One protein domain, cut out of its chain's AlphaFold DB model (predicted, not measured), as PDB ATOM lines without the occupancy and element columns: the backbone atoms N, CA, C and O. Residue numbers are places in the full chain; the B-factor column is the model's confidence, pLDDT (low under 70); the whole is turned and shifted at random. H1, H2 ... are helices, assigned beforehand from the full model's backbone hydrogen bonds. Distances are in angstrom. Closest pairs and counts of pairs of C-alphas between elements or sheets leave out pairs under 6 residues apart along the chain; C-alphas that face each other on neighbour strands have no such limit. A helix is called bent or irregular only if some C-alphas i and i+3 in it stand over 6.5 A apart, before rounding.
ATOM      1  N   GLU A   2      15.891 -53.552  12.160       50.94
ATOM      2  CA  GLU A   2      17.220 -52.948  12.243       50.94
ATOM      3  C   GLU A   2      17.463 -52.556  13.696       50.94
ATOM      4  O   GLU A   2      16.591 -52.001  14.372       50.94
ATOM      5  N   ASN A   3      18.603 -52.995  14.209       61.34
ATOM      6  CA  ASN A   3      18.889 -53.003  15.625       61.34
ATOM      7  C   ASN A   3      18.992 -51.556  16.111       61.34
ATOM      8  O   ASN A   3      19.835 -50.803  15.635       61.34
ATOM      9  N   LEU A   4      18.195 -51.167  17.110       61.22
ATOM     10  CA  LEU A   4      18.314 -49.855  17.771       61.22
ATOM     11  C   LEU A   4      19.761 -49.576  18.234       61.22
ATOM     12  O   LEU A   4      20.194 -48.432  18.296       61.22
ATOM     13  N   ILE A   5      20.519 -50.642  18.502       62.00
ATOM     14  CA  ILE A   5      21.950 -50.638  18.825       62.00
ATOM     15  C   ILE A   5      22.851 -50.298  17.626       62.00
ATOM     16  O   ILE A   5      23.849 -49.612  17.830       62.00
ATOM     17  N   GLU A   6      22.517 -50.714  16.400       64.62
ATOM     18  CA  GLU A   6      23.260 -50.333  15.187       64.62
ATOM     19  C   GLU A   6      23.027 -48.864  14.843       64.62
ATOM     20  O   GLU A   6      23.989 -48.153  14.586       64.62
ATOM     21  N   THR A   7      21.793 -48.358  14.935       62.03
ATOM     22  CA  THR A   7      21.514 -46.936  14.660       62.03
ATOM     23  C   THR A   7      22.145 -46.010  15.705       62.03
ATOM     24  O   THR A   7      22.648 -44.946  15.355       62.03
ATOM     25  N   LEU A   8      22.171 -46.416  16.981       58.09
ATOM     26  CA  LEU A   8      22.842 -45.664  18.050       58.09
ATOM     27  C   LEU A   8      24.374 -45.783  18.005       58.09
ATOM     28  O   LEU A   8      25.055 -44.865  18.458       58.09
ATOM     29  N   SER A   9      24.918 -46.884  17.472       62.41
ATOM     30  CA  SER A   9      26.373 -47.087  17.335       62.41
ATOM     31  C   SER A   9      26.945 -46.564  16.021       62.41
ATOM     32  O   SER A   9      28.139 -46.275  15.967       62.41
ATOM     33  N   ASN A  10      26.123 -46.415  14.979       66.75
ATOM     34  CA  ASN A  10      26.541 -45.865  13.686       66.75
ATOM     35  C   ASN A  10      26.987 -44.405  13.794       66.75
ATOM     36  O   ASN A  10      27.789 -43.951  12.984       66.75
ATOM     37  N   GLU A  11      26.495 -43.687  14.801       69.06
ATOM     38  CA  GLU A  11      26.815 -42.287  15.038       69.06
ATOM     39  C   GLU A  11      27.541 -42.141  16.391       69.06
ATOM     40  O   GLU A  11      26.904 -41.963  17.437       69.06
ATOM     41  N   PRO A  12      28.888 -42.202  16.403       74.88
ATOM     42  CA  PRO A  12      29.709 -42.232  17.624       74.88
ATOM     43  C   PRO A  12      29.501 -41.016  18.542       74.88
ATOM     44  O   PRO A  12      29.793 -41.064  19.738       74.88
ATOM     45  N   ILE A  13      28.942 -39.934  18.003       81.06
ATOM     46  CA  ILE A  13      28.533 -38.737  18.737       81.06
ATOM     47  C   ILE A  13      27.438 -39.038  19.771       81.06
ATOM     48  O   ILE A  13      27.521 -38.540  20.894       81.06
ATOM     49  N   TYR A  14      26.447 -39.879  19.459       81.94
ATOM     50  CA  TYR A  14      25.383 -40.200  20.421       81.94
ATOM     51  C   TYR A  14      25.887 -41.098  21.550       81.94
ATOM     52  O   TYR A  14      25.507 -40.893  22.705       81.94
ATOM     53  N   LEU A  15      26.803 -42.028  21.255       82.56
ATOM     54  CA  LEU A  15      27.500 -42.799  22.287       82.56
ATOM     55  C   LEU A  15      28.315 -41.886  23.210       82.56
ATOM     56  O   LEU A  15      28.243 -42.029  24.430       82.56
ATOM     57  N   ALA A  16      29.030 -40.904  22.657       83.25
ATOM     58  CA  ALA A  16      29.773 -39.931  23.454       83.25
ATOM     59  C   ALA A  16      28.846 -39.102  24.359       83.25
ATOM     60  O   ALA A  16      29.137 -38.930  25.542       83.25
ATOM     61  N   ILE A  17      27.697 -38.652  23.844       84.62
ATOM     62  CA  ILE A  17      26.679 -37.941  24.631       84.62
ATOM     63  C   ILE A  17      26.157 -38.831  25.766       84.62
ATOM     64  O   ILE A  17      26.093 -38.376  26.906       84.62
ATOM     65  N   ALA A  18      25.849 -40.103  25.497       83.81
ATOM     66  CA  ALA A  18      25.382 -41.048  26.513       83.81
ATOM     67  C   ALA A  18      26.425 -41.283  27.622       83.81
ATOM     68  O   ALA A  18      26.086 -41.278  28.807       83.81
ATOM     69  N   VAL A  19      27.705 -41.424  27.262       85.56
ATOM     70  CA  VAL A  19      28.812 -41.578  28.221       85.56
ATOM     71  C   VAL A  19      29.000 -40.310  29.057       85.56
ATOM     72  O   VAL A  19      29.123 -40.388  30.280       85.56
ATOM     73  N   VAL A  20      28.963 -39.133  28.430       87.31
ATOM     74  CA  VAL A  20      29.070 -37.845  29.129       87.31
ATOM     75  C   VAL A  20      27.892 -37.645  30.081       87.31
ATOM     76  O   VAL A  20      28.105 -37.290  31.238       87.31
ATOM     77  N   PHE A  21      26.664 -37.944  29.650       82.81
ATOM     78  CA  PHE A  21      25.498 -37.931  30.532       82.81
ATOM     79  C   PHE A  21      25.662 -38.900  31.700       82.81
ATOM     80  O   PHE A  21      25.377 -38.510  32.826       82.81
ATOM     81  N   SER A  22      26.170 -40.114  31.474       83.00
ATOM     82  CA  SER A  22      26.439 -41.085  32.540       83.00
ATOM     83  C   SER A  22      27.403 -40.528  33.599       83.00
ATOM     84  O   SER A  22      27.116 -40.583  34.793       83.00
ATOM     85  N   ILE A  23      28.494 -39.877  33.180       83.62
ATOM     86  CA  ILE A  23      29.481 -39.259  34.084       83.62
ATOM     87  C   ILE A  23      28.899 -38.035  34.809       83.62
ATOM     88  O   ILE A  23      29.107 -37.860  36.012       83.62
ATOM     89  N   ILE A  24      28.134 -37.195  34.107       80.75
ATOM     90  CA  ILE A  24      27.420 -36.056  34.704       80.75
ATOM     91  C   ILE A  24      26.395 -36.553  35.719       80.75
ATOM     92  O   ILE A  24      26.215 -35.921  36.759       80.75
ATOM     93  N   ILE A  25      25.739 -37.681  35.449       74.12
ATOM     94  CA  ILE A  25      24.806 -38.295  36.384       74.12
ATOM     95  C   ILE A  25      25.563 -38.791  37.626       74.12
ATOM     96  O   ILE A  25      25.144 -38.561  38.759       74.12
ATOM     97  N   LEU A  26      26.737 -39.388  37.426       76.25
ATOM     98  CA  LEU A  26      27.587 -39.899  38.498       76.25
ATOM     99  C   LEU A  26      28.113 -38.791  39.431       76.25
ATOM    100  O   LEU A  26      28.142 -38.969  40.647       76.25
ATOM    101  N   LEU A  27      28.499 -37.632  38.883       74.06
ATOM    102  CA  LEU A  27      29.099 -36.530  39.651       74.06
ATOM    103  C   LEU A  27      28.089 -35.452  40.066       74.06
ATOM    104  O   LEU A  27      28.108 -34.948  41.189       74.06
ATOM    105  N   GLY A  28      27.202 -35.069  39.154       69.44
ATOM    106  CA  GLY A  28      26.289 -33.941  39.320       69.44
ATOM    107  C   GLY A  28      25.074 -34.262  40.177       69.44
ATOM    108  O   GLY A  28      24.421 -33.351  40.690       69.44
ATOM    109  N   VAL A  29      24.758 -35.542  40.355       68.81
ATOM    110  CA  VAL A  29      23.466 -35.935  40.902       68.81
ATOM    111  C   VAL A  29      23.566 -36.222  42.397       68.81
ATOM    112  O   VAL A  29      22.545 -36.280  43.045       68.81
ATOM    113  N   LEU A  30      24.732 -36.203  43.047       69.19
ATOM    114  CA  LEU A  30      24.781 -36.430  44.500       69.19
ATOM    115  C   LEU A  30      23.986 -35.384  45.324       69.19
ATOM    116  O   LEU A  30      23.162 -35.742  46.160       69.19
ATOM    117  N   LYS A  31      24.150 -34.080  45.047       70.31
ATOM    118  CA  LYS A  31      23.320 -33.014  45.668       70.31
ATOM    119  C   LYS A  31      22.004 -32.767  44.927       70.31
ATOM    120  O   LYS A  31      21.039 -32.272  45.511       70.31
ATOM    121  N   LYS A  32      21.973 -33.068  43.628       73.25
ATOM    122  CA  LYS A  32      20.843 -32.757  42.746       73.25
ATOM    123  C   LYS A  32      19.778 -33.865  42.753       73.25
ATOM    124  O   LYS A  32      18.612 -33.507  42.650       73.25
ATOM    125  N   LEU A  33      20.139 -35.140  42.994       73.19
ATOM    126  CA  LEU A  33      19.232 -36.288  43.230       73.19
ATOM    127  C   LEU A  33      18.354 -35.964  44.412       73.19
ATOM    128  O   LEU A  33      17.156 -36.089  44.277       73.19
ATOM    129  N   LEU A  34      18.916 -35.511  45.536       76.31
ATOM    130  CA  LEU A  34      18.125 -35.211  46.732       76.31
ATOM    131  C   LEU A  34      17.064 -34.133  46.462       76.31
ATOM    132  O   LEU A  34      15.915 -34.282  46.871       76.31
ATOM    133  N   LYS A  35      17.413 -33.083  45.706       77.94
ATOM    134  CA  LYS A  35      16.451 -32.057  45.268       77.94
ATOM    135  C   LYS A  35      15.427 -32.598  44.266       77.94
ATOM    136  O   LYS A  35      14.247 -32.286  44.398       77.94
ATOM    137  N   ILE A  36      15.862 -33.397  43.288       82.12
ATOM    138  CA  ILE A  36      14.975 -34.043  42.311       82.12
ATOM    139  C   ILE A  36      14.006 -34.987  43.020       82.12
ATOM    140  O   ILE A  36      12.818 -34.916  42.752       82.12
ATOM    141  N   VAL A  37      14.480 -35.810  43.956       83.19
ATOM    142  CA  VAL A  37      13.674 -36.757  44.731       83.19
ATOM    143  C   VAL A  37      12.626 -36.017  45.538       83.19
ATOM    144  O   VAL A  37      11.502 -36.485  45.616       83.19
ATOM    145  N   LEU A  38      12.953 -34.845  46.088       83.25
ATOM    146  CA  LEU A  38      11.997 -34.055  46.854       83.25
ATOM    147  C   LEU A  38      10.857 -33.528  45.969       83.25
ATOM    148  O   LEU A  38       9.687 -33.675  46.315       83.25
ATOM    149  N   VAL A  39      11.190 -32.954  44.809       86.94
ATOM    150  CA  VAL A  39      10.195 -32.433  43.854       86.94
ATOM    151  C   VAL A  39       9.398 -33.570  43.215       86.94
ATOM    152  O   VAL A  39       8.178 -33.490  43.099       86.94
ATOM    153  N   PHE A  40      10.077 -34.647  42.832       86.56
ATOM    154  CA  PHE A  40       9.466 -35.821  42.227       86.56
ATOM    155  C   PHE A  40       8.562 -36.546  43.221       86.56
ATOM    156  O   PHE A  40       7.462 -36.921  42.851       86.56
ATOM    157  N   SER A  41       8.967 -36.662  44.489       84.38
ATOM    158  CA  SER A  41       8.131 -37.196  45.568       84.38
ATOM    159  C   SER A  41       6.868 -36.357  45.756       84.38
ATOM    160  O   SER A  41       5.775 -36.910  45.789       84.38
ATOM    161  N   ALA A  42       6.978 -35.025  45.760       90.69
ATOM    162  CA  ALA A  42       5.807 -34.149  45.826       90.69
ATOM    163  C   ALA A  42       4.850 -34.351  44.635       90.69
ATOM    164  O   ALA A  42       3.641 -34.480  44.834       90.69
ATOM    165  N   LEU A  43       5.378 -34.445  43.407       92.44
ATOM    166  CA  LEU A  43       4.575 -34.787  42.226       92.44
ATOM    167  C   LEU A  43       3.958 -36.189  42.330       92.44
ATOM    168  O   LEU A  43       2.812 -36.383  41.934       92.44
ATOM    169  N   PHE A  44       4.702 -37.155  42.864       85.25
ATOM    170  CA  PHE A  44       4.273 -38.541  43.004       85.25
ATOM    171  C   PHE A  44       3.125 -38.670  44.005       85.25
ATOM    172  O   PHE A  44       2.145 -39.354  43.731       85.25
ATOM    173  N   ILE A  45       3.190 -37.942  45.121       88.44
ATOM    174  CA  ILE A  45       2.111 -37.867  46.112       88.44
ATOM    175  C   ILE A  45       0.853 -37.246  45.488       88.44
ATOM    176  O   ILE A  45      -0.238 -37.786  45.664       88.44
ATOM    177  N   LEU A  46       0.995 -36.160  44.714       89.31
ATOM    178  CA  LEU A  46      -0.124 -35.565  43.969       89.31
ATOM    179  C   LEU A  46      -0.742 -36.558  42.977       89.31
ATOM    180  O   LEU A  46      -1.963 -36.648  42.865       89.31
ATOM    181  N   TRP A  47       0.099 -37.305  42.264       84.00
ATOM    182  CA  TRP A  47      -0.346 -38.295  41.291       84.00
ATOM    183  C   TRP A  47      -1.079 -39.469  41.951       84.00
ATOM    184  O   TRP A  47      -2.146 -39.857  41.479       84.00
ATOM    185  N   ILE A  48      -0.564 -39.991  43.070       80.38
ATOM    186  CA  ILE A  48      -1.240 -41.029  43.864       80.38
ATOM    187  C   ILE A  48      -2.593 -40.512  44.360       80.38
ATOM    188  O   ILE A  48      -3.597 -41.201  44.200       80.38
ATOM    189  N   ALA A  49      -2.646 -39.293  44.902       83.12
ATOM    190  CA  ALA A  49      -3.888 -38.686  45.376       83.12
ATOM    191  C   ALA A  49      -4.928 -38.549  44.250       83.12
ATOM    192  O   ALA A  49      -6.092 -38.906  44.439       83.12
ATOM    193  N   TYR A  50      -4.503 -38.107  43.060       82.06
ATOM    194  CA  TYR A  50      -5.357 -38.078  41.873       82.06
ATOM    195  C   TYR A  50      -5.829 -39.483  41.473       82.06
ATOM    196  O   TYR A  50      -7.000 -39.675  41.157       82.06
ATOM    197  N   SER A  51      -4.947 -40.484  41.526       73.81
ATOM    198  CA  SER A  51      -5.288 -41.860  41.157       73.81
ATOM    199  C   SER A  51      -6.302 -42.492  42.119       73.81
ATOM    200  O   SER A  51      -7.194 -43.198  41.652       73.81
ATOM    201  N   ILE A  52      -6.204 -42.204  43.423       74.06
ATOM    202  CA  ILE A  52      -7.193 -42.616  44.435       74.06
ATOM    203  C   ILE A  52      -8.544 -41.944  44.150       74.06
ATOM    204  O   ILE A  52      -9.581 -42.601  44.178       74.06
ATOM    205  N   TRP A  53      -8.540 -40.645  43.827       74.00
ATOM    206  CA  TRP A  53      -9.762 -39.903  43.500       74.00
ATOM    207  C   TRP A  53     -10.430 -40.382  42.200       74.00
ATOM    208  O   TRP A  53     -11.654 -40.440  42.127       74.00
ATOM    209  N   SER A  54      -9.646 -40.804  41.203       72.94
ATOM    210  CA  SER A  54     -10.143 -41.422  39.963       72.94
ATOM    211  C   SER A  54     -10.769 -42.812  40.152       72.94
ATOM    212  O   SER A  54     -11.156 -43.427  39.161       72.94
ATOM    213  N   GLY A  55     -10.862 -43.334  41.382       61.16
ATOM    214  CA  GLY A  55     -11.486 -44.631  41.656       61.16
ATOM    215  C   GLY A  55     -10.704 -45.822  41.099       61.16
ATOM    216  O   GLY A  55     -11.202 -46.943  41.111       61.16
ATOM    217  N   LYS A  56      -9.467 -45.610  40.625       58.97
ATOM    218  CA  LYS A  56      -8.518 -46.710  40.474       58.97
ATOM    219  C   LYS A  56      -8.122 -47.092  41.886       58.97
ATOM    220  O   LYS A  56      -7.343 -46.380  42.515       58.97
ATOM    221  N   GLU A  57      -8.692 -48.183  42.374       57.66
ATOM    222  CA  GLU A  57      -8.288 -48.855  43.602       57.66
ATOM    223  C   GLU A  57      -6.817 -49.249  43.449       57.66
ATOM    224  O   GLU A  57      -6.465 -50.312  42.946       57.66
ATOM    225  N   VAL A  58      -5.922 -48.323  43.786       58.28
ATOM    226  CA  VAL A  58      -4.511 -48.629  43.960       58.28
ATOM    227  C   VAL A  58      -4.442 -49.324  45.313       58.28
ATOM    228  O   VAL A  58      -4.189 -48.690  46.338       58.28
TER     229      VAL A  58
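Overview. This is residues 2 to 58 of the 102 residues of an uncharacterized protein of bacterium TMED144 (UniProt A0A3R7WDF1). One long helix, H2, is bent into a wide V or L of two arms, H2a and H2b, and the short helix H1 makes a further corner at the free end of H2a. The printed part has 57 residues, with two named helices in the order H1, H2 and no named strand, and is all helix. It is extended, with a radius of gyration of the C-alphas of 18.3 A, and flat, spanning 47 by 35 by 12 A.

Arrangement. H1, residues 4 to 9, is joined by a tight link to H2, residues 12 to 53. By its hydrogen bonds H2 was assigned as one helix, but it is bent: C-alphas 28 and 31 are 7.1 A apart. Its arms, H2a, residues 12 to 28, and H2b, residues 31 to 53, stand about perpendicular, at 87 degrees. H1 and H2a only just touch, only at the corner, with 3 pairs of C-alphas within 8 A; the closest C-alphas, of Leu 8 and Tyr 14, are 6.5 A apart. Their lines are about perpendicular, at 89 degrees. H1 and H2b are apart. Every O i to N i+4 pair is within hydrogen-bond range in H1 and H2a, and 18 of 19 in H2b.

Along the chain. H1 begins at C-alpha 4 (18.314, -49.855, 17.771) and is 8.5 A long. H2a measures 23.5 A from C-alpha 12 to C-alpha 28 (26.289, -33.941, 39.320). H2b measures 33.9 A and ends at C-alpha 53 (-9.762, -39.903, 43.500).

Size, cuts and confidence. The C-alphas farthest apart, of Pro 12 and Gly 55, are 47.8 A apart. The printed part has no cut. In this model pLDDT is under 70 at residues 2 to 11, 28 to 30 and 55 to 58.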